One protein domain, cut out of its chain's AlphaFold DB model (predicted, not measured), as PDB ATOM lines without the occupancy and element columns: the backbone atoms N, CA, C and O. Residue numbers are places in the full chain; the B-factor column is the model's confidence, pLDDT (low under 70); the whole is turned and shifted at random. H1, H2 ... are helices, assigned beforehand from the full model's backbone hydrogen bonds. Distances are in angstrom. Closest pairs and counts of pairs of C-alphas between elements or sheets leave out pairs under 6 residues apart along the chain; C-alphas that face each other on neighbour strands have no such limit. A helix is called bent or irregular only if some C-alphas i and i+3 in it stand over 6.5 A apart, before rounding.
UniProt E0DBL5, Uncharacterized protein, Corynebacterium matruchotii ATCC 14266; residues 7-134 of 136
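Overview. This is residues 7 to 134 of the 136 residues of an uncharacterized protein of Corynebacterium matruchotii ATCC 14266 (UniProt E0DBL5). The long helix H6 runs through the middle of a helical body, with H5 along one side of it and H7 along the other, and with H2 and H3 packed over one face of these three. H1 and H8, side by side, cover the end away from H5, and short H4 sits at a corner before H5. The printed part has 128 residues with eight named helices, H1 to H8 in order, and no named strand: all helix. It is compact, with a radius of gyration of the C-alphas of 13.9 A and spans of 40 by 35 by 22 A.

Along the chain. H6, residues 85 to 105, measures 30.4 A from C-alpha 85 at (6.231, -5.193, -18.732). H5 is residues 60 to 75, 22.6 A; H2 23 to 37, 21.1 A; H1 8 to 21, 20.0 A, from C-alpha 8 at (28.762, -8.315, -42.223). H7 is residues 108 to 118, irregular, with C-alphas 109 and 112 7.3 A apart; H3 44 to 51; H4 54 to 58; H8 126 to 134.

Arrangement. H2, H6 and H7 form an up and down bundle, each running against the one before. H6 and H7, a hairpin, touch closest at the C-alphas of Gly 99 and Ala 115, 4.1 A; H2 touches H7 at Ala 27 and Pro 112, C-alphas 4.5 A apart. H5 touches H6, C-alphas of Thr 70 and Met 97 5.3 A apart, a hairpin at a steep tilt of 39 degrees. H3 touches H2, C-alphas of Leu 49 and Lys 28 6.7 A apart. H1 touches H8, C-alphas of Leu 10 and Thr 130 4.9 A apart. H4 and H5 only just touch, only at the corner, with 3 pairs of C-alphas within 8 A, closest Ser 56 and Tyr 62, 6.0 A. Every O i to N i+4 pair is within hydrogen-bond range in H1, H2, H3, H5, H6 and H8; H7 has 5 of 7, and H4 0 of 1 but 2 of 2 O i to N i+3 pairs.

Size, cuts and confidence. The C-alphas farthest apart, Lys 20 and Glu 81, are 41.1 A apart. The printed part has no cut and no long link. Residues 75 to 86 have pLDDT under 70.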
ATOM      1  N   PRO A   7      24.096  -7.319 -41.345       94.19
ATOM      2  CA  PRO A   7      25.385  -6.655 -41.467       94.19
ATOM      3  C   PRO A   7      26.531  -7.672 -41.435       94.19
ATOM      4  O   PRO A   7      26.453  -8.684 -40.737       94.19
ATOM      5  N   GLN A   8      27.611  -7.405 -42.174       94.19
ATOM      6  CA  GLN A   8      28.762  -8.315 -42.223       94.19
ATOM      7  C   GLN A   8      29.366  -8.545 -40.831       94.19
ATOM      8  O   GLN A   8      29.728  -9.666 -40.504       94.19
ATOM      9  N   GLU A   9      29.410  -7.506 -39.997       96.88
ATOM     10  CA  GLU A   9      29.954  -7.599 -38.639       96.88
ATOM     11  C   GLU A   9      29.168  -8.576 -37.752       96.88
ATOM     12  O   GLU A   9      29.769  -9.350 -37.008       96.88
ATOM     13  N   LEU A  10      27.838  -8.601 -37.884       97.06
ATOM     14  CA  LEU A  10      26.997  -9.565 -37.180       97.06
ATOM     15  C   LEU A  10      27.272 -10.992 -37.663       97.06
ATOM     16  O   LEU A  10      27.417 -11.898 -36.847       97.06
ATOM     17  N   GLN A  11      27.389 -11.197 -38.979       96.81
ATOM     18  CA  GLN A  11      27.718 -12.514 -39.540       96.81
ATOM     19  C   GLN A  11      29.077 -13.004 -39.026       96.81
ATOM     20  O   GLN A  11      29.183 -14.131 -38.553       96.81
ATOM     21  N   ASP A  12      30.087 -12.132 -39.025       97.19
ATOM     22  CA  ASP A  12      31.428 -12.455 -38.533       97.19
ATOM     23  C   ASP A  12      31.416 -12.793 -37.030       97.19
ATOM     24  O   ASP A  12      32.102 -13.721 -36.590       97.19
ATOM     25  N   ALA A  13      30.617 -12.073 -36.233       98.31
ATOM     26  CA  ALA A  13      30.445 -12.346 -34.808       98.31
ATOM     27  C   ALA A  13      29.764 -13.703 -34.566       98.31
ATOM     28  O   ALA A  13      30.239 -14.489 -33.740       98.31
ATOM     29  N   ILE A  14      28.692 -14.000 -35.310       98.00
ATOM     30  CA  ILE A  14      27.984 -15.284 -35.248       98.00
ATOM     31  C   ILE A  14      28.925 -16.425 -35.636       98.00
ATOM     32  O   ILE A  14      29.011 -17.414 -34.907       98.00
ATOM     33  N   ASP A  15      29.668 -16.289 -36.735       97.81
ATOM     34  CA  ASP A  15      30.610 -17.306 -37.200       97.81
ATOM     35  C   ASP A  15      31.722 -17.557 -36.173       97.81
ATOM     36  O   ASP A  15      32.054 -18.709 -35.879       97.81
ATOM     37  N   ALA A  16      32.266 -16.497 -35.570       98.12
ATOM     38  CA  ALA A  16      33.292 -16.609 -34.539       98.12
ATOM     39  C   ALA A  16      32.778 -17.324 -33.275       98.12
ATOM     40  O   ALA A  16      33.452 -18.217 -32.750       98.12
ATOM     41  N   ALA A  17      31.583 -16.968 -32.795       98.25
ATOM     42  CA  ALA A  17      30.967 -17.609 -31.633       98.25
ATOM     43  C   ALA A  17      30.582 -19.070 -31.928       98.25
ATOM     44  O   ALA A  17      30.864 -19.970 -31.130       98.25
ATOM     45  N   THR A  18      30.038 -19.334 -33.115       97.94
ATOM     46  CA  THR A  18      29.692 -20.681 -33.589       97.94
ATOM     47  C   THR A  18      30.928 -21.569 -33.692       97.94
ATOM     48  O   THR A  18      30.897 -22.710 -33.240       97.94
ATOM     49  N   ALA A  19      32.051 -21.054 -34.196       97.94
ATOM     50  CA  ALA A  19      33.308 -21.798 -34.246       97.94
ATOM     51  C   ALA A  19      33.856 -22.150 -32.849       97.94
ATOM     52  O   ALA A  19      34.544 -23.160 -32.691       97.94
ATOM     53  N   LYS A  20      33.559 -21.331 -31.831       97.94
ATOM     54  CA  LYS A  20      34.000 -21.530 -30.441       97.94
ATOM     55  C   LYS A  20      33.128 -22.531 -29.679       97.94
ATOM     56  O   LYS A  20      33.662 -23.306 -28.888       97.94
ATOM     57  N   PHE A  21      31.812 -22.502 -29.888       97.31
ATOM     58  CA  PHE A  21      30.852 -23.249 -29.065       97.31
ATOM     59  C   PHE A  21      30.127 -24.382 -29.794       97.31
ATOM     60  O   PHE A  21      29.590 -25.273 -29.143       97.31
ATOM     61  N   GLY A  22      30.118 -24.367 -31.123       97.31
ATOM     62  CA  GLY A  22      29.158 -25.114 -31.926       97.31
ATOM     63  C   GLY A  22      27.836 -24.347 -32.081       97.31
ATOM     64  O   GLY A  22      27.527 -23.468 -31.270       97.31
ATOM     65  N   PRO A  23      27.042 -24.658 -33.119       97.06
ATOM     66  CA  PRO A  23      25.860 -23.876 -33.477       97.06
ATOM     67  C   PRO A  23      24.779 -23.885 -32.394       97.06
ATOM     68  O   PRO A  23      24.299 -22.827 -31.992       97.06
ATOM     69  N   ILE A  24      24.437 -25.061 -31.860       96.75
ATOM     70  CA  ILE A  24      23.378 -25.181 -30.848       96.75
ATOM     71  C   ILE A  24      23.747 -24.422 -29.580       96.75
ATOM     72  O   ILE A  24      22.952 -23.641 -29.067       96.75
ATOM     73  N   GLU A  25      24.963 -24.631 -29.077       97.75
ATOM     74  CA  GLU A  25      25.398 -23.991 -27.839       97.75
ATOM     75  C   GLU A  25      25.577 -22.476 -28.025       97.75
ATOM     76  O   GLU A  25      25.254 -21.715 -27.117       97.75
ATOM     77  N   CYS A  26      26.021 -22.019 -29.204       98.12
ATOM     78  CA  CYS A  26      26.071 -20.596 -29.543       98.12
ATOM     79  C   CYS A  26      24.678 -19.956 -29.470       98.12
ATOM     80  O   CYS A  26      24.481 -18.991 -28.729       98.12
ATOM     81  N   ALA A  27      23.700 -20.523 -30.182       97.94
ATOM     82  CA  ALA A  27      22.329 -20.026 -30.173       97.94
ATOM     83  C   ALA A  27      21.714 -20.074 -28.770       97.94
ATOM     84  O   ALA A  27      21.131 -19.097 -28.310       97.94
ATOM     85  N   LYS A  28      21.912 -21.180 -28.048       98.06
ATOM     86  CA  LYS A  28      21.397 -21.356 -26.688       98.06
ATOM     87  C   LYS A  28      21.938 -20.304 -25.725       98.06
ATOM     88  O   LYS A  28      21.173 -19.715 -24.966       98.06
ATOM     89  N   LYS A  29      23.248 -20.035 -25.762       98.44
ATOM     90  CA  LYS A  29      23.873 -18.988 -24.941       98.44
ATOM     91  C   LYS A  29      23.343 -17.601 -25.284       98.44
ATOM     92  O   LYS A  29      23.045 -16.836 -24.370       98.44
ATOM     93  N   PHE A  30      23.219 -17.295 -26.573       98.50
ATOM     94  CA  PHE A  30      22.660 -16.027 -27.026       98.50
ATOM     95  C   PHE A  30      21.219 -15.834 -26.539       98.50
ATOM     96  O   PHE A  30      20.928 -14.818 -25.919       98.50
ATOM     97  N   LEU A  31      20.340 -16.819 -26.740       98.25
ATOM     98  CA  LEU A  31      18.937 -16.727 -26.333       98.25
ATOM     99  C   LEU A  31      18.791 -16.596 -24.808       98.25
ATOM    100  O   LEU A  31      17.980 -15.801 -24.341       98.25
ATOM    101  N   PHE A  32      19.629 -17.273 -24.011       98.25
ATOM    102  CA  PHE A  32      19.641 -17.065 -22.557       98.25
ATOM    103  C   PHE A  32      20.088 -15.656 -22.172       98.25
ATOM    104  O   PHE A  32      19.514 -15.057 -21.260       98.25
ATOM    105  N   TYR A  33      21.108 -15.124 -22.850       97.88
ATOM    106  CA  TYR A  33      21.559 -13.751 -22.647       97.88
ATOM    107  C   TYR A  33      20.447 -12.756 -23.009       97.88
ATOM    108  O   TYR A  33      20.137 -11.876 -22.212       97.88
ATOM    109  N   PHE A  34      19.788 -12.947 -24.153       97.44
ATOM    110  CA  PHE A  34      18.649 -12.152 -24.612       97.44
ATOM    111  C   PHE A  34      17.498 -12.134 -23.598       97.44
ATOM    112  O   PHE A  34      17.031 -11.057 -23.217       97.44
ATOM    113  N   MET A  35      17.089 -13.305 -23.098       96.62
ATOM    114  CA  MET A  35      16.059 -13.420 -22.060       96.62
ATOM    115  C   MET A  35      16.479 -12.707 -20.772       96.62
ATOM    116  O   MET A  35      15.721 -11.898 -20.239       96.62
ATOM    117  N   THR A  36      17.712 -12.944 -20.316       96.12
ATOM    118  CA  THR A  36      18.245 -12.375 -19.068       96.12
ATOM    119  C   THR A  36      18.304 -10.850 -19.120       96.12
ATOM    120  O   THR A  36      17.828 -10.186 -18.202       96.12
ATOM    121  N   GLU A  37      18.846 -10.282 -20.197       95.25
ATOM    122  CA  GLU A  37      18.939  -8.829 -20.385       95.25
ATOM    123  C   GLU A  37      17.569  -8.168 -20.583       95.25
ATOM    124  O   GLU A  37      17.426  -6.964 -20.368       95.25
ATOM    125  N   SER A  38      16.558  -8.953 -20.958       92.19
ATOM    126  CA  SER A  38      15.165  -8.510 -21.064       92.19
ATOM    127  C   SER A  38      14.349  -8.778 -19.787       92.19
ATOM    128  O   SER A  38      13.147  -8.527 -19.761       92.19
ATOM    129  N   GLY A  39      14.989  -9.254 -18.710       93.38
ATOM    130  CA  GLY A  39      14.375  -9.466 -17.393       93.38
ATOM    131  C   GLY A  39      13.624 -10.789 -17.217       93.38
ATOM    132  O   GLY A  39      12.922 -10.957 -16.220       93.38
ATOM    133  N   VAL A  40      13.762 -11.727 -18.158       93.06
ATOM    134  CA  VAL A  40      13.156 -13.063 -18.093       93.06
ATOM    135  C   VAL A  40      14.192 -14.058 -17.578       93.06
ATOM    136  O   VAL A  40      15.269 -14.201 -18.155       93.06
ATOM    137  N   HIS A  41      13.875 -14.747 -16.479       94.25
ATOM    138  CA  HIS A  41      14.815 -15.636 -15.778       94.25
ATOM    139  C   HIS A  41      14.239 -17.016 -15.433       94.25
ATOM    140  O   HIS A  41      14.942 -17.846 -14.856       94.25
ATOM    141  N   ASP A  42      12.965 -17.253 -15.736       94.44
ATOM    142  CA  ASP A  42      12.258 -18.504 -15.487       94.44
ATOM    143  C   ASP A  42      11.062 -18.655 -16.446       94.44
ATOM    144  O   ASP A  42      10.829 -17.811 -17.315       94.44
ATOM    145  N   GLY A  43      10.337 -19.769 -16.319       94.38
ATOM    146  CA  GLY A  43       9.126 -20.054 -17.086       94.38
ATOM    147  C   GLY A  43       9.308 -21.111 -18.173       94.38
ATOM    148  O   GLY A  43      10.397 -21.623 -18.417       94.38
ATOM    149  N   GLU A  44       8.211 -21.449 -18.849       95.56
ATOM    150  CA  GLU A  44       8.171 -22.566 -19.805       95.56
ATOM    151  C   GLU A  44       9.083 -22.366 -21.027       95.56
ATOM    152  O   GLU A  44       9.662 -23.338 -21.513       95.56
ATOM    153  N   VAL A  45       9.267 -21.121 -21.484       96.44
ATOM    154  CA  VAL A  45      10.216 -20.777 -22.559       96.44
ATOM    155  C   VAL A  45      11.656 -20.947 -22.085       96.44
ATOM    156  O   VAL A  45      12.474 -21.528 -22.797       96.44
ATOM    157  N   TRP A  46      11.959 -20.503 -20.862       97.62
ATOM    158  CA  TRP A  46      13.282 -20.660 -20.258       97.62
ATOM    159  C   TRP A  46      13.643 -22.142 -20.101       97.62
ATOM    160  O   TRP A  46      14.732 -22.567 -20.488       97.62
ATOM    161  N   ASP A  47      12.706 -22.945 -19.596       97.88
ATOM    162  CA  ASP A  47      12.877 -24.390 -19.436       97.88
ATOM    163  C   ASP A  47      13.004 -25.099 -20.794       97.88
ATOM    164  O   ASP A  47      13.839 -25.990 -20.955       97.88
ATOM    165  N   CYS A  48      12.226 -24.686 -21.801       97.75
ATOM    166  CA  CYS A  48      12.353 -25.203 -23.163       97.75
ATOM    167  C   CYS A  48      13.750 -24.932 -23.735       97.75
ATOM    168  O   CYS A  48      14.409 -25.849 -24.224       97.75
ATOM    169  N   LEU A  49      14.246 -23.700 -23.606       98.12
ATOM    170  CA  LEU A  49      15.597 -23.344 -24.026       98.12
ATOM    171  C   LEU A  49      16.663 -24.131 -23.247       98.12
ATOM    172  O   LEU A  49      17.668 -24.554 -23.822       98.12
ATOM    173  N   ALA A  50      16.453 -24.381 -21.952       97.69
ATOM    174  CA  ALA A  50      17.363 -25.168 -21.122       97.69
ATOM    175  C   ALA A  50      17.499 -26.624 -21.590       97.69
ATOM    176  O   ALA A  50      18.586 -27.200 -21.467       97.69
ATOM    177  N   GLU A  51      16.450 -27.202 -22.168       97.44
ATOM    178  CA  GLU A  51      16.447 -28.557 -22.730       97.44
ATOM    179  C   GLU A  51      17.106 -28.644 -24.122       97.44
ATOM    180  O   GLU A  51      17.591 -29.716 -24.500       97.44
ATOM    181  N   LEU A  52      17.200 -27.523 -24.855       97.69
ATOM    182  CA  LEU A  52      17.772 -27.473 -26.204       97.69
ATOM    183  C   LEU A  52      19.181 -28.084 -26.252       97.69
ATOM    184  O   LEU A  52      20.069 -27.735 -25.469       97.69
ATOM    185  N   SER A  53      19.390 -28.993 -27.195       95.94
ATOM    186  CA  SER A  53      20.628 -29.752 -27.390       95.94
ATOM    187  C   SER A  53      20.714 -30.291 -28.820       95.94
ATOM    188  O   SER A  53      19.731 -30.264 -29.555       95.94
ATOM    189  N   GLU A  54      21.862 -30.833 -29.237       92.31
ATOM    190  CA  GLU A  54      22.002 -31.408 -30.588       92.31
ATOM    191  C   GLU A  54      20.986 -32.522 -30.882       92.31
ATOM    192  O   GLU A  54      20.473 -32.609 -31.995       92.31
ATOM    193  N   SER A  55      20.621 -33.346 -29.891       93.62
ATOM    194  CA  SER A  55      19.611 -34.398 -30.082       93.62
ATOM    195  C   SER A  55      18.201 -33.852 -30.314       93.62
ATOM    196  O   SER A  55      17.363 -34.562 -30.863       93.62
ATOM    197  N   SER A  56      17.950 -32.593 -29.941       92.25
ATOM    198  CA  SER A  56      16.646 -31.935 -30.099       92.25
ATOM    199  C   SER A  56      16.213 -31.848 -31.566       92.25
ATOM    200  O   SER A  56      15.028 -31.951 -31.861       92.25
ATOM    201  N   TYR A  57      17.170 -31.764 -32.498       89.81
ATOM    202  CA  TYR A  57      16.932 -31.733 -33.949       89.81
ATOM    203  C   TYR A  57      16.233 -32.969 -34.513       89.81
ATOM    204  O   TYR A  57      15.714 -32.955 -35.625       89.81
ATOM    205  N   SER A  58      16.301 -34.084 -33.796       90.69
ATOM    206  CA  SER A  58      15.721 -35.355 -34.220       90.69
ATOM    207  C   SER A  58      14.787 -35.935 -33.167       90.69
ATOM    208  O   SER A  58      14.394 -37.092 -33.296       90.69
ATOM    209  N   ASP A  59      14.441 -35.156 -32.138       97.06
ATOM    210  CA  ASP A  59      13.519 -35.554 -31.083       97.06
ATOM    211  C   ASP A  59      12.107 -35.034 -31.398       97.06
ATOM    212  O   ASP A  59      11.831 -33.842 -31.234       97.06
ATOM    213  N   PRO A  60      11.174 -35.912 -31.814       95.94
ATOM    214  CA  PRO A  60       9.815 -35.497 -32.138       95.94
ATOM    215  C   PRO A  60       9.059 -34.916 -30.940       95.94
ATOM    216  O   PRO A  60       8.144 -34.123 -31.138       95.94
ATOM    217  N   GLN A  61       9.399 -35.313 -29.707       97.31
ATOM    218  CA  GLN A  61       8.734 -34.793 -28.511       97.31
ATOM    219  C   GLN A  61       9.158 -33.354 -28.237       97.31
ATOM    220  O   GLN A  61       8.310 -32.515 -27.939       97.31
ATOM    221  N   TYR A  62      10.452 -33.064 -28.384       97.88
ATOM    222  CA  TYR A  62      10.966 -31.706 -28.249       97.88
ATOM    223  C   TYR A  62      10.423 -30.789 -29.349       97.88
ATOM    224  O   TYR A  62       9.928 -29.706 -29.052       97.88
ATOM    225  N   ILE A  63      10.430 -31.245 -30.607       97.19
ATOM    226  CA  ILE A  63       9.886 -30.476 -31.737       97.19
ATOM    227  C   ILE A  63       8.406 -30.140 -31.504       97.19
ATOM    228  O   ILE A  63       8.024 -28.979 -31.612       97.19
ATOM    229  N   ALA A  64       7.590 -31.117 -31.094       97.06
ATOM    230  CA  ALA A  64       6.175 -30.884 -30.804       97.06
ATOM    231  C   ALA A  64       5.954 -29.913 -29.627       97.06
ATOM    232  O   ALA A  64       5.006 -29.129 -29.640       97.06
ATOM    233  N   LYS A  65       6.825 -29.946 -28.606       97.12
ATOM    234  CA  LYS A  65       6.803 -28.982 -27.493       97.12
ATOM    235  C   LYS A  65       7.095 -27.563 -27.987       97.12
ATOM    236  O   LYS A  65       6.393 -26.638 -27.587       97.12
ATOM    237  N   VAL A  66       8.101 -27.396 -28.849       97.38
ATOM    238  CA  VAL A  66       8.441 -26.099 -29.453       97.38
ATOM    239  C   VAL A  66       7.270 -25.575 -30.279       97.38
ATOM    240  O   VAL A  66       6.833 -24.461 -30.032       97.38
ATOM    241  N   GLU A  67       6.705 -26.397 -31.168       95.81
ATOM    242  CA  GLU A  67       5.531 -26.043 -31.981       95.81
ATOM    243  C   GLU A  67       4.359 -25.551 -31.121       95.81
ATOM    244  O   GLU A  67       3.823 -24.472 -31.358       95.81
ATOM    245  N   GLN A  68       4.013 -26.289 -30.063       95.06
ATOM    246  CA  GLN A  68       2.926 -25.912 -29.158       95.06
ATOM    247  C   GLN A  68       3.170 -24.567 -28.455       95.06
ATOM    248  O   GLN A  68       2.233 -23.788 -28.270       95.06
ATOM    249  N   LEU A  69       4.401 -24.313 -28.008       94.56
ATOM    250  CA  LEU A  69       4.757 -23.062 -27.341       94.56
ATOM    251  C   LEU A  69       4.774 -21.886 -28.326       94.56
ATOM    252  O   LEU A  69       4.264 -20.821 -27.990       94.56
ATOM    253  N   THR A  70       5.293 -22.081 -29.539       92.81
ATOM    254  CA  THR A  70       5.262 -21.066 -30.601       92.81
ATOM    255  C   THR A  70       3.820 -20.701 -30.973       92.81
ATOM    256  O   THR A  70       3.482 -19.518 -31.020       92.81
ATOM    257  N   ASP A  71       2.933 -21.687 -31.143       90.50
ATOM    258  CA  ASP A  71       1.507 -21.445 -31.414       90.50
ATOM    259  C   ASP A  71       0.848 -20.656 -30.270       90.50
ATOM    260  O   ASP A  71       0.183 -19.649 -30.501       90.50
ATOM    261  N   LYS A  72       1.102 -21.054 -29.017       88.62
ATOM    262  CA  LYS A  72       0.563 -20.381 -27.830       88.62
ATOM    263  C   LYS A  72       0.917 -18.891 -27.773       88.62
ATOM    264  O   LYS A  72       0.048 -18.086 -27.464       88.62
ATOM    265  N   TYR A  73       2.172 -18.522 -28.032       82.88
ATOM    266  CA  TYR A  73       2.602 -17.123 -27.915       82.88
ATOM    267  C   TYR A  73       2.340 -16.290 -29.177       82.88
ATOM    268  O   TYR A  73       2.195 -15.073 -29.072       82.88
ATOM    269  N   SER A  74       2.231 -16.915 -30.353       74.88
ATOM    270  CA  SER A  74       1.871 -16.216 -31.596       74.88
ATOM    271  C   SER A  74       0.393 -15.807 -31.646       74.88
ATOM    272  O   SER A  74       0.069 -14.759 -32.208       74.88
ATOM    273  N   GLU A  75      -0.507 -16.565 -31.006       60.66
ATOM    274  CA  GLU A  75      -1.925 -16.196 -30.874       60.66
ATOM    275  C   GLU A  75      -2.140 -14.939 -30.002       60.66
ATOM    276  O   GLU A  75      -3.070 -14.169 -30.256       60.66
ATOM    277  N   ASP A  76      -1.255 -14.681 -29.033       56.91
ATOM    278  CA  ASP A  76      -1.368 -13.573 -28.069       56.91
ATOM    279  C   ASP A  76      -0.773 -12.234 -28.578       56.91
ATOM    280  O   ASP A  76      -0.953 -11.191 -27.948       56.91
ATOM    281  N   ALA A  77      -0.081 -12.221 -29.725       55.12
ATOM    282  CA  ALA A  77       0.757 -11.100 -30.179       55.12
ATOM    283  C   ALA A  77       0.011  -9.892 -30.798       55.12
ATOM    284  O   ALA A  77       0.628  -8.863 -31.076       55.12
ATOM    285  N   TYR A  78      -1.302  -9.990 -31.042       51.16
ATOM    286  CA  TYR A  78      -2.062  -9.022 -31.853       51.16
ATOM    287  C   TYR A  78      -3.091  -8.177 -31.073       51.16
ATOM    288  O   TYR A  78      -4.184  -7.908 -31.581       51.16
ATOM    289  N   SER A  79      -2.766  -7.700 -29.866       50.25
ATOM    290  CA  SER A  79      -3.513  -6.600 -29.230       50.25
ATOM    291  C   SER A  79      -2.646  -5.347 -29.097       50.25
ATOM    292  O   SER A  79      -1.594  -5.376 -28.474       50.25
ATOM    293  N   ASP A  80      -3.090  -4.276 -29.751       45.50
ATOM    294  CA  ASP A  80      -2.400  -3.000 -29.979       45.50
ATOM    295  C   ASP A  80      -2.307  -2.108 -28.716       45.50
ATOM    296  O   ASP A  80      -3.198  -2.129 -27.868       45.50
ATOM    297  N   GLU A  81      -1.290  -1.235 -28.713       45.38
ATOM    298  CA  GLU A  81      -1.008  -0.087 -27.823       45.38
ATOM    299  C   GLU A  81      -0.202  -0.280 -26.508       45.38
ATOM    300  O   GLU A  81      -0.710  -0.703 -25.482       45.38
ATOM    301  N   ARG A  82       1.031   0.277 -26.516       49.09
ATOM    302  CA  ARG A  82       1.968   0.541 -25.389       49.09
ATOM    303  C   ARG A  82       2.334  -0.660 -24.502       49.09
ATOM    304  O   ARG A  82       1.715  -0.854 -23.466       49.09
ATOM    305  N   ARG A  83       3.496  -1.264 -24.804       53.47
ATOM    306  CA  ARG A  83       4.078  -2.400 -24.070       53.47
ATOM    307  C   ARG A  83       4.222  -2.160 -22.560       53.47
ATOM    308  O   ARG A  83       5.188  -1.544 -22.107       53.47
ATOM    309  N   GLU A  84       3.294  -2.689 -21.774       60.31
ATOM    310  CA  GLU A  84       3.483  -2.974 -20.358       60.31
ATOM    311  C   GLU A  84       4.595  -4.031 -20.172       60.31
ATOM    312  O   GLU A  84       4.918  -4.771 -21.103       60.31
ATOM    313  N   PRO A  85       5.200  -4.174 -18.977       59.34
ATOM    314  CA  PRO A  85       6.231  -5.193 -18.732       59.34
ATOM    315  C   PRO A  85       5.806  -6.628 -19.098       59.34
ATOM    316  O   PRO A  85       6.639  -7.446 -19.496       59.34
ATOM    317  N   ALA A  86       4.507  -6.929 -19.002       61.25
ATOM    318  CA  ALA A  86       3.933  -8.198 -19.450       61.25
ATOM    319  C   ALA A  86       4.023  -8.380 -20.978       61.25
ATOM    320  O   ALA A  86       4.276  -9.484 -21.449       61.25
ATOM    321  N   GLU A  87       3.895  -7.299 -21.745       71.88
ATOM    322  CA  GLU A  87       3.981  -7.306 -23.208       71.88
ATOM    323  C   GLU A  87       5.440  -7.347 -23.693       71.88
ATOM    324  O   GLU A  87       5.722  -7.970 -24.711       71.88
ATOM    325  N   ILE A  88       6.395  -6.777 -22.941       74.06
ATOM    326  CA  ILE A  88       7.839  -6.979 -23.197       74.06
ATOM    327  C   ILE A  88       8.208  -8.454 -23.009       74.06
ATOM    328  O   ILE A  88       8.858  -9.050 -23.865       74.06
ATOM    329  N   THR A  89       7.748  -9.060 -21.912       85.12
ATOM    330  CA  THR A  89       7.980 -10.486 -21.634       85.12
ATOM    331  C   THR A  89       7.388 -11.367 -22.738       85.12
ATOM    332  O   THR A  89       8.028 -12.322 -23.172       85.12
ATOM    333  N   LEU A  90       6.196 -11.022 -23.237       86.88
ATOM    334  CA  LEU A  90       5.563 -11.722 -24.354       86.88
ATOM    335  C   LEU A  90       6.397 -11.634 -25.640       86.88
ATOM    336  O   LEU A  90       6.637 -12.662 -26.262       86.88
ATOM    337  N   VAL A  91       6.893 -10.447 -26.010       88.25
ATOM    338  CA  VAL A  91       7.762 -10.283 -27.193       88.25
ATOM    339  C   VAL A  91       9.025 -11.126 -27.077       88.25
ATOM    340  O   VAL A  91       9.401 -11.798 -28.029       88.25
ATOM    341  N   VAL A  92       9.650 -11.146 -25.901       92.56
ATOM    342  CA  VAL A  92      10.841 -11.968 -25.647       92.56
ATOM    343  C   VAL A  92      10.521 -13.454 -25.805       92.56
ATOM    344  O   VAL A  92      11.297 -14.183 -26.420       92.56
ATOM    345  N   HIS A  93       9.380 -13.911 -25.285       94.19
ATOM    346  CA  HIS A  93       8.937 -15.292 -25.457       94.19
ATOM    347  C   HIS A  93       8.692 -15.643 -26.925       94.19
ATOM    348  O   HIS A  93       9.166 -16.687 -27.364       94.19
ATOM    349  N   ILE A  94       8.019 -14.773 -27.682       92.25
ATOM    350  CA  ILE A  94       7.792 -14.960 -29.121       92.25
ATOM    351  C   ILE A  94       9.133 -15.071 -29.847       92.25
ATOM    352  O   ILE A  94       9.394 -16.103 -30.456       92.25
ATOM    353  N   SER A  95      10.019 -14.084 -29.686       94.06
ATOM    354  CA  SER A  95      11.344 -14.061 -30.318       94.06
ATOM    355  C   SER A  95      12.163 -15.324 -30.040       94.06
ATOM    356  O   SER A  95      12.782 -15.886 -30.941       94.06
ATOM    357  N   VAL A  96      12.177 -15.804 -28.791       97.06
ATOM    358  CA  VAL A  96      12.918 -17.024 -28.432       97.06
ATOM    359  C   VAL A  96      12.279 -18.258 -29.057       97.06
ATOM    360  O   VAL A  96      12.992 -19.120 -29.571       97.06
ATOM    361  N   MET A  97      10.951 -18.367 -29.004       97.00
ATOM    362  CA  MET A  97      10.254 -19.537 -29.526       97.00
ATOM    363  C   MET A  97      10.312 -19.614 -31.052       97.00
ATOM    364  O   MET A  97      10.536 -20.705 -31.576       97.00
ATOM    365  N   GLU A  98      10.183 -18.488 -31.757       94.75
ATOM    366  CA  GLU A  98      10.404 -18.399 -33.206       94.75
ATOM    367  C   GLU A  98      11.853 -18.754 -33.553       94.75
ATOM    368  O   GLU A  98      12.069 -19.676 -34.334       94.75
ATOM    369  N   GLY A  99      12.834 -18.186 -32.841       95.94
ATOM    370  CA  GLY A  99      14.252 -18.505 -33.040       95.94
ATOM    371  C   GLY A  99      14.588 -19.990 -32.877       95.94
ATOM    372  O   GLY A  99      15.379 -20.545 -33.647       95.94
ATOM    373  N   ILE A 100      13.986 -20.671 -31.894       97.62
ATOM    374  CA  ILE A 100      14.147 -22.123 -31.725       97.62
ATOM    375  C   ILE A 100      13.430 -22.878 -32.849       97.62
ATOM    376  O   ILE A 100      13.993 -23.821 -33.406       97.62
ATOM    377  N   TYR A 101      12.195 -22.500 -33.164       96.88
ATOM    378  CA  TYR A 101      11.365 -23.164 -34.163       96.88
ATOM    379  C   TYR A 101      11.970 -23.088 -35.571       96.88
ATOM    380  O   TYR A 101      12.137 -24.125 -36.218       96.88
ATOM    381  N   ASP A 102      12.371 -21.898 -36.014       94.94
ATOM    382  CA  ASP A 102      13.023 -21.685 -37.305       94.94
ATOM    383  C   ASP A 102      14.414 -22.317 -37.319       94.94
ATOM    384  O   ASP A 102      14.790 -22.973 -38.292       94.94
ATOM    385  N   GLY A 103      15.144 -22.236 -36.200       95.75
ATOM    386  CA  GLY A 103      16.360 -23.008 -35.954       95.75
ATOM    387  C   GLY A 103      16.182 -24.486 -36.304       95.75
ATOM    388  O   GLY A 103      16.846 -24.983 -37.208       95.75
ATOM    389  N   LEU A 104      15.235 -25.176 -35.665       96.06
ATOM    390  CA  LEU A 104      14.972 -26.607 -35.877       96.06
ATOM    391  C   LEU A 104      14.528 -26.964 -37.307       96.06
ATOM    392  O   LEU A 104      14.642 -28.126 -37.706       96.06
ATOM    393  N   LYS A 105      14.009 -26.001 -38.075       93.94
ATOM    394  CA  LYS A 105      13.580 -26.192 -39.472       93.94
ATOM    395  C   LYS A 105      14.677 -25.926 -40.499       93.94
ATOM    396  O   LYS A 105      14.534 -26.341 -41.652       93.94
ATOM    397  N   SER A 106      15.762 -25.287 -40.083       93.31
ATOM    398  CA  SER A 106      16.933 -25.000 -40.905       93.31
ATOM    399  C   SER A 106      18.077 -25.989 -40.644       93.31
ATOM    400  O   SER A 106      18.085 -26.690 -39.629       93.31
ATOM    401  N   PRO A 107      19.082 -26.057 -41.537       95.12
ATOM    402  CA  PRO A 107      20.354 -26.716 -41.244       95.12
ATOM    403  C   PRO A 107      20.942 -26.265 -39.902       95.12
ATOM    404  O   PRO A 107      20.807 -25.105 -39.513       95.12
ATOM    405  N   ILE A 108      21.628 -27.173 -39.204       95.31
ATOM    406  CA  ILE A 108      22.146 -26.912 -37.854       95.31
ATOM    407  C   ILE A 108      23.110 -25.725 -37.811       95.31
ATOM    408  O   ILE A 108      23.123 -24.974 -36.843       95.31
ATOM    409  N   GLU A 109      23.867 -25.504 -38.882       94.94
ATOM    410  CA  GLU A 109      24.799 -24.387 -39.030       94.94
ATOM    411  C   GLU A 109      24.100 -23.020 -39.099       94.94
ATOM    412  O   GLU A 109      24.715 -22.000 -38.796       94.94
ATOM    413  N   GLU A 110      22.821 -22.991 -39.476       95.69
ATOM    414  CA  GLU A 110      22.017 -21.773 -39.595       95.69
ATOM    415  C   GLU A 110      21.293 -21.418 -38.286       95.69
ATOM    416  O   GLU A 110      20.772 -20.312 -38.158       95.69
ATOM    417  N   PHE A 111      21.295 -22.299 -37.278       96.81
ATOM    418  CA  PHE A 111      20.550 -22.072 -36.032       96.81
ATOM    419  C   PHE A 111      20.906 -20.740 -35.344       96.81
ATOM    420  O   PHE A 111      19.990 -19.989 -35.006       96.81
ATOM    421  N   PRO A 112      22.194 -20.381 -35.156       97.56
ATOM    422  CA  PRO A 112      22.558 -19.094 -34.561       97.56
ATOM    423  C   PRO A 112      22.039 -17.894 -35.351       97.56
ATOM    424  O   PRO A 112      21.733 -16.861 -34.759       97.56
ATOM    425  N   TYR A 113      21.927 -18.031 -36.674       97.38
ATOM    426  CA  TYR A 113      21.429 -16.975 -37.540       97.38
ATOM    427  C   TYR A 113      19.926 -16.769 -37.356       97.38
ATOM    428  O   TYR A 113      19.519 -15.629 -37.153       97.38
ATOM    429  N   ASN A 114      19.131 -17.846 -37.346       96.19
ATOM    430  CA  ASN A 114      17.694 -17.770 -37.046       96.19
ATOM    431  C   ASN A 114      17.457 -17.167 -35.656       96.19
ATOM    432  O   ASN A 114      16.757 -16.171 -35.526       96.19
ATOM    433  N   ALA A 115      18.165 -17.666 -34.637       97.06
ATOM    434  CA  ALA A 115      18.058 -17.140 -33.278       97.06
ATOM    435  C   ALA A 115      18.345 -15.628 -33.196       97.06
ATOM    436  O   ALA A 115      17.642 -14.907 -32.493       97.06
ATOM    437  N   CYS A 116      19.358 -15.133 -33.916       97.31
ATOM    438  CA  CYS A 116      19.649 -13.698 -33.977       97.31
ATOM    439  C   CYS A 116      18.604 -12.916 -34.780       97.31
ATOM    440  O   CYS A 116      18.337 -11.767 -34.448       97.31
ATOM    441  N   TYR A 117      18.047 -13.504 -35.840       95.06
ATOM    442  CA  TYR A 117      17.071 -12.845 -36.706       95.06
ATOM    443  C   TYR A 117      15.754 -12.623 -35.961       95.06
ATOM    444  O   TYR A 117      15.257 -11.500 -35.927       95.06
ATOM    445  N   ASP A 118      15.257 -13.656 -35.282       95.00
ATOM    446  CA  ASP A 118      13.977 -13.609 -34.566       95.00
ATOM    447  C   ASP A 118      14.061 -12.835 -33.241       95.00
ATOM    448  O   ASP A 118      13.053 -12.380 -32.698       95.00
ATOM    449  N   ALA A 119      15.274 -12.604 -32.729       95.44
ATOM    450  CA  ALA A 119      15.513 -11.706 -31.601       95.44
ATOM    451  C   ALA A 119      15.379 -10.216 -31.961       95.44
ATOM    452  O   ALA A 119      15.329  -9.385 -31.050       95.44
ATOM    453  N   VAL A 120      15.331  -9.860 -33.251       92.06
ATOM    454  CA  VAL A 120      15.202  -8.462 -33.677       92.06
ATOM    455  C   VAL A 120      13.834  -7.914 -33.282       92.06
ATOM    456  O   VAL A 120      12.795  -8.406 -33.712       92.06
ATOM    457  N   ASN A 121      13.832  -6.843 -32.496       88.75
ATOM    458  CA  ASN A 121      12.628  -6.118 -32.095       88.75
ATOM    459  C   ASN A 121      12.970  -4.651 -31.783       88.75
ATOM    460  O   ASN A 121      14.097  -4.211 -32.004       88.75
ATOM    461  N   ASP A 122      12.008  -3.879 -31.271       84.94
ATOM    462  CA  ASP A 122      12.205  -2.444 -30.997       84.94
ATOM    463  C   ASP A 122      13.351  -2.148 -30.006       84.94
ATOM    464  O   ASP A 122      13.936  -1.067 -30.064       84.94
ATOM    465  N   ASP A 123      13.683  -3.092 -29.117       88.44
ATOM    466  CA  ASP A 123      14.741  -2.956 -28.106       88.44
ATOM    467  C   ASP A 123      16.057  -3.654 -28.505       88.44
ATOM    468  O   ASP A 123      17.094  -3.443 -27.864       88.44
ATOM    469  N   TRP A 124      16.028  -4.495 -29.541       93.69
ATOM    470  CA  TRP A 124      17.147  -5.316 -29.998       93.69
ATOM    471  C   TRP A 124      17.355  -5.153 -31.499       93.69
ATOM    472  O   TRP A 124      16.797  -5.884 -32.314       93.69
ATOM    473  N   ASP A 125      18.195  -4.188 -31.861       95.00
ATOM    474  CA  ASP A 125      18.677  -4.015 -33.226       95.00
ATOM    475  C   ASP A 125      19.922  -4.877 -33.510       95.00
ATOM    476  O   ASP A 125      20.473  -5.556 -32.636       95.00
ATOM    477  N   PHE A 126      20.382  -4.856 -34.764       95.25
ATOM    478  CA  PHE A 126      21.555  -5.629 -35.170       95.25
ATOM    479  C   PHE A 126      22.835  -5.216 -34.440       95.25
ATOM    480  O   PHE A 126      23.667  -6.086 -34.188       95.25
ATOM    481  N   ASP A 127      23.000  -3.944 -34.076       96.81
ATOM    482  CA  ASP A 127      24.192  -3.473 -33.365       96.81
ATOM    483  C   ASP A 127      24.226  -4.080 -31.953       96.81
ATOM    484  O   ASP A 127      25.213  -4.712 -31.563       96.81
ATOM    485  N   ARG A 128      23.109  -4.016 -31.218       97.31
ATOM    486  CA  ARG A 128      22.990  -4.630 -29.889       97.31
ATOM    487  C   ARG A 128      23.148  -6.147 -29.936       97.31
ATOM    488  O   ARG A 128      23.809  -6.718 -29.062       97.31
ATOM    489  N   ILE A 129      22.559  -6.816 -30.927       97.88
ATOM    490  CA  ILE A 129      22.716  -8.267 -31.106       97.88
ATOM    491  C   ILE A 129      24.188  -8.603 -31.379       97.88
ATOM    492  O   ILE A 129      24.735  -9.498 -30.735       97.88
ATOM    493  N   THR A 130      24.857  -7.844 -32.250       98.00
ATOM    494  CA  THR A 130      26.285  -8.016 -32.563       98.00
ATOM    495  C   THR A 130      27.140  -7.908 -31.305       98.00
ATOM    496  O   THR A 130      27.903  -8.827 -30.996       98.00
ATOM    497  N   GLU A 131      26.971  -6.838 -30.524       97.81
ATOM    498  CA  GLU A 131      27.699  -6.650 -29.264       97.81
ATOM    499  C   GLU A 131      27.433  -7.777 -28.259       97.81
ATOM    500  O   GLU A 131      28.307  -8.131 -27.466       97.81
ATOM    501  N   SER A 132      26.221  -8.329 -28.257       97.50
ATOM    502  CA  SER A 132      25.822  -9.405 -27.348       97.50
ATOM    503  C   SER A 132      26.477 -10.730 -27.725       97.50
ATOM    504  O   SER A 132      27.019 -11.408 -26.856       97.50
ATOM    505  N   ILE A 133      26.516 -11.063 -29.018       97.81
ATOM    506  CA  ILE A 133      27.222 -12.246 -29.528       97.81
ATOM    507  C   ILE A 133      28.729 -12.142 -29.266       97.81
ATOM    508  O   ILE A 133      29.348 -13.109 -28.825       97.81
ATOM    509  N   GLN A 134      29.325 -10.964 -29.461       97.12
ATOM    510  CA  GLN A 134      30.750 -10.737 -29.197       97.12
ATOM    511  C   GLN A 134      31.139 -10.913 -27.714       97.12
ATOM    512  O   GLN A 134      32.319 -11.105 -27.412       97.12
TER     513      GLN A 134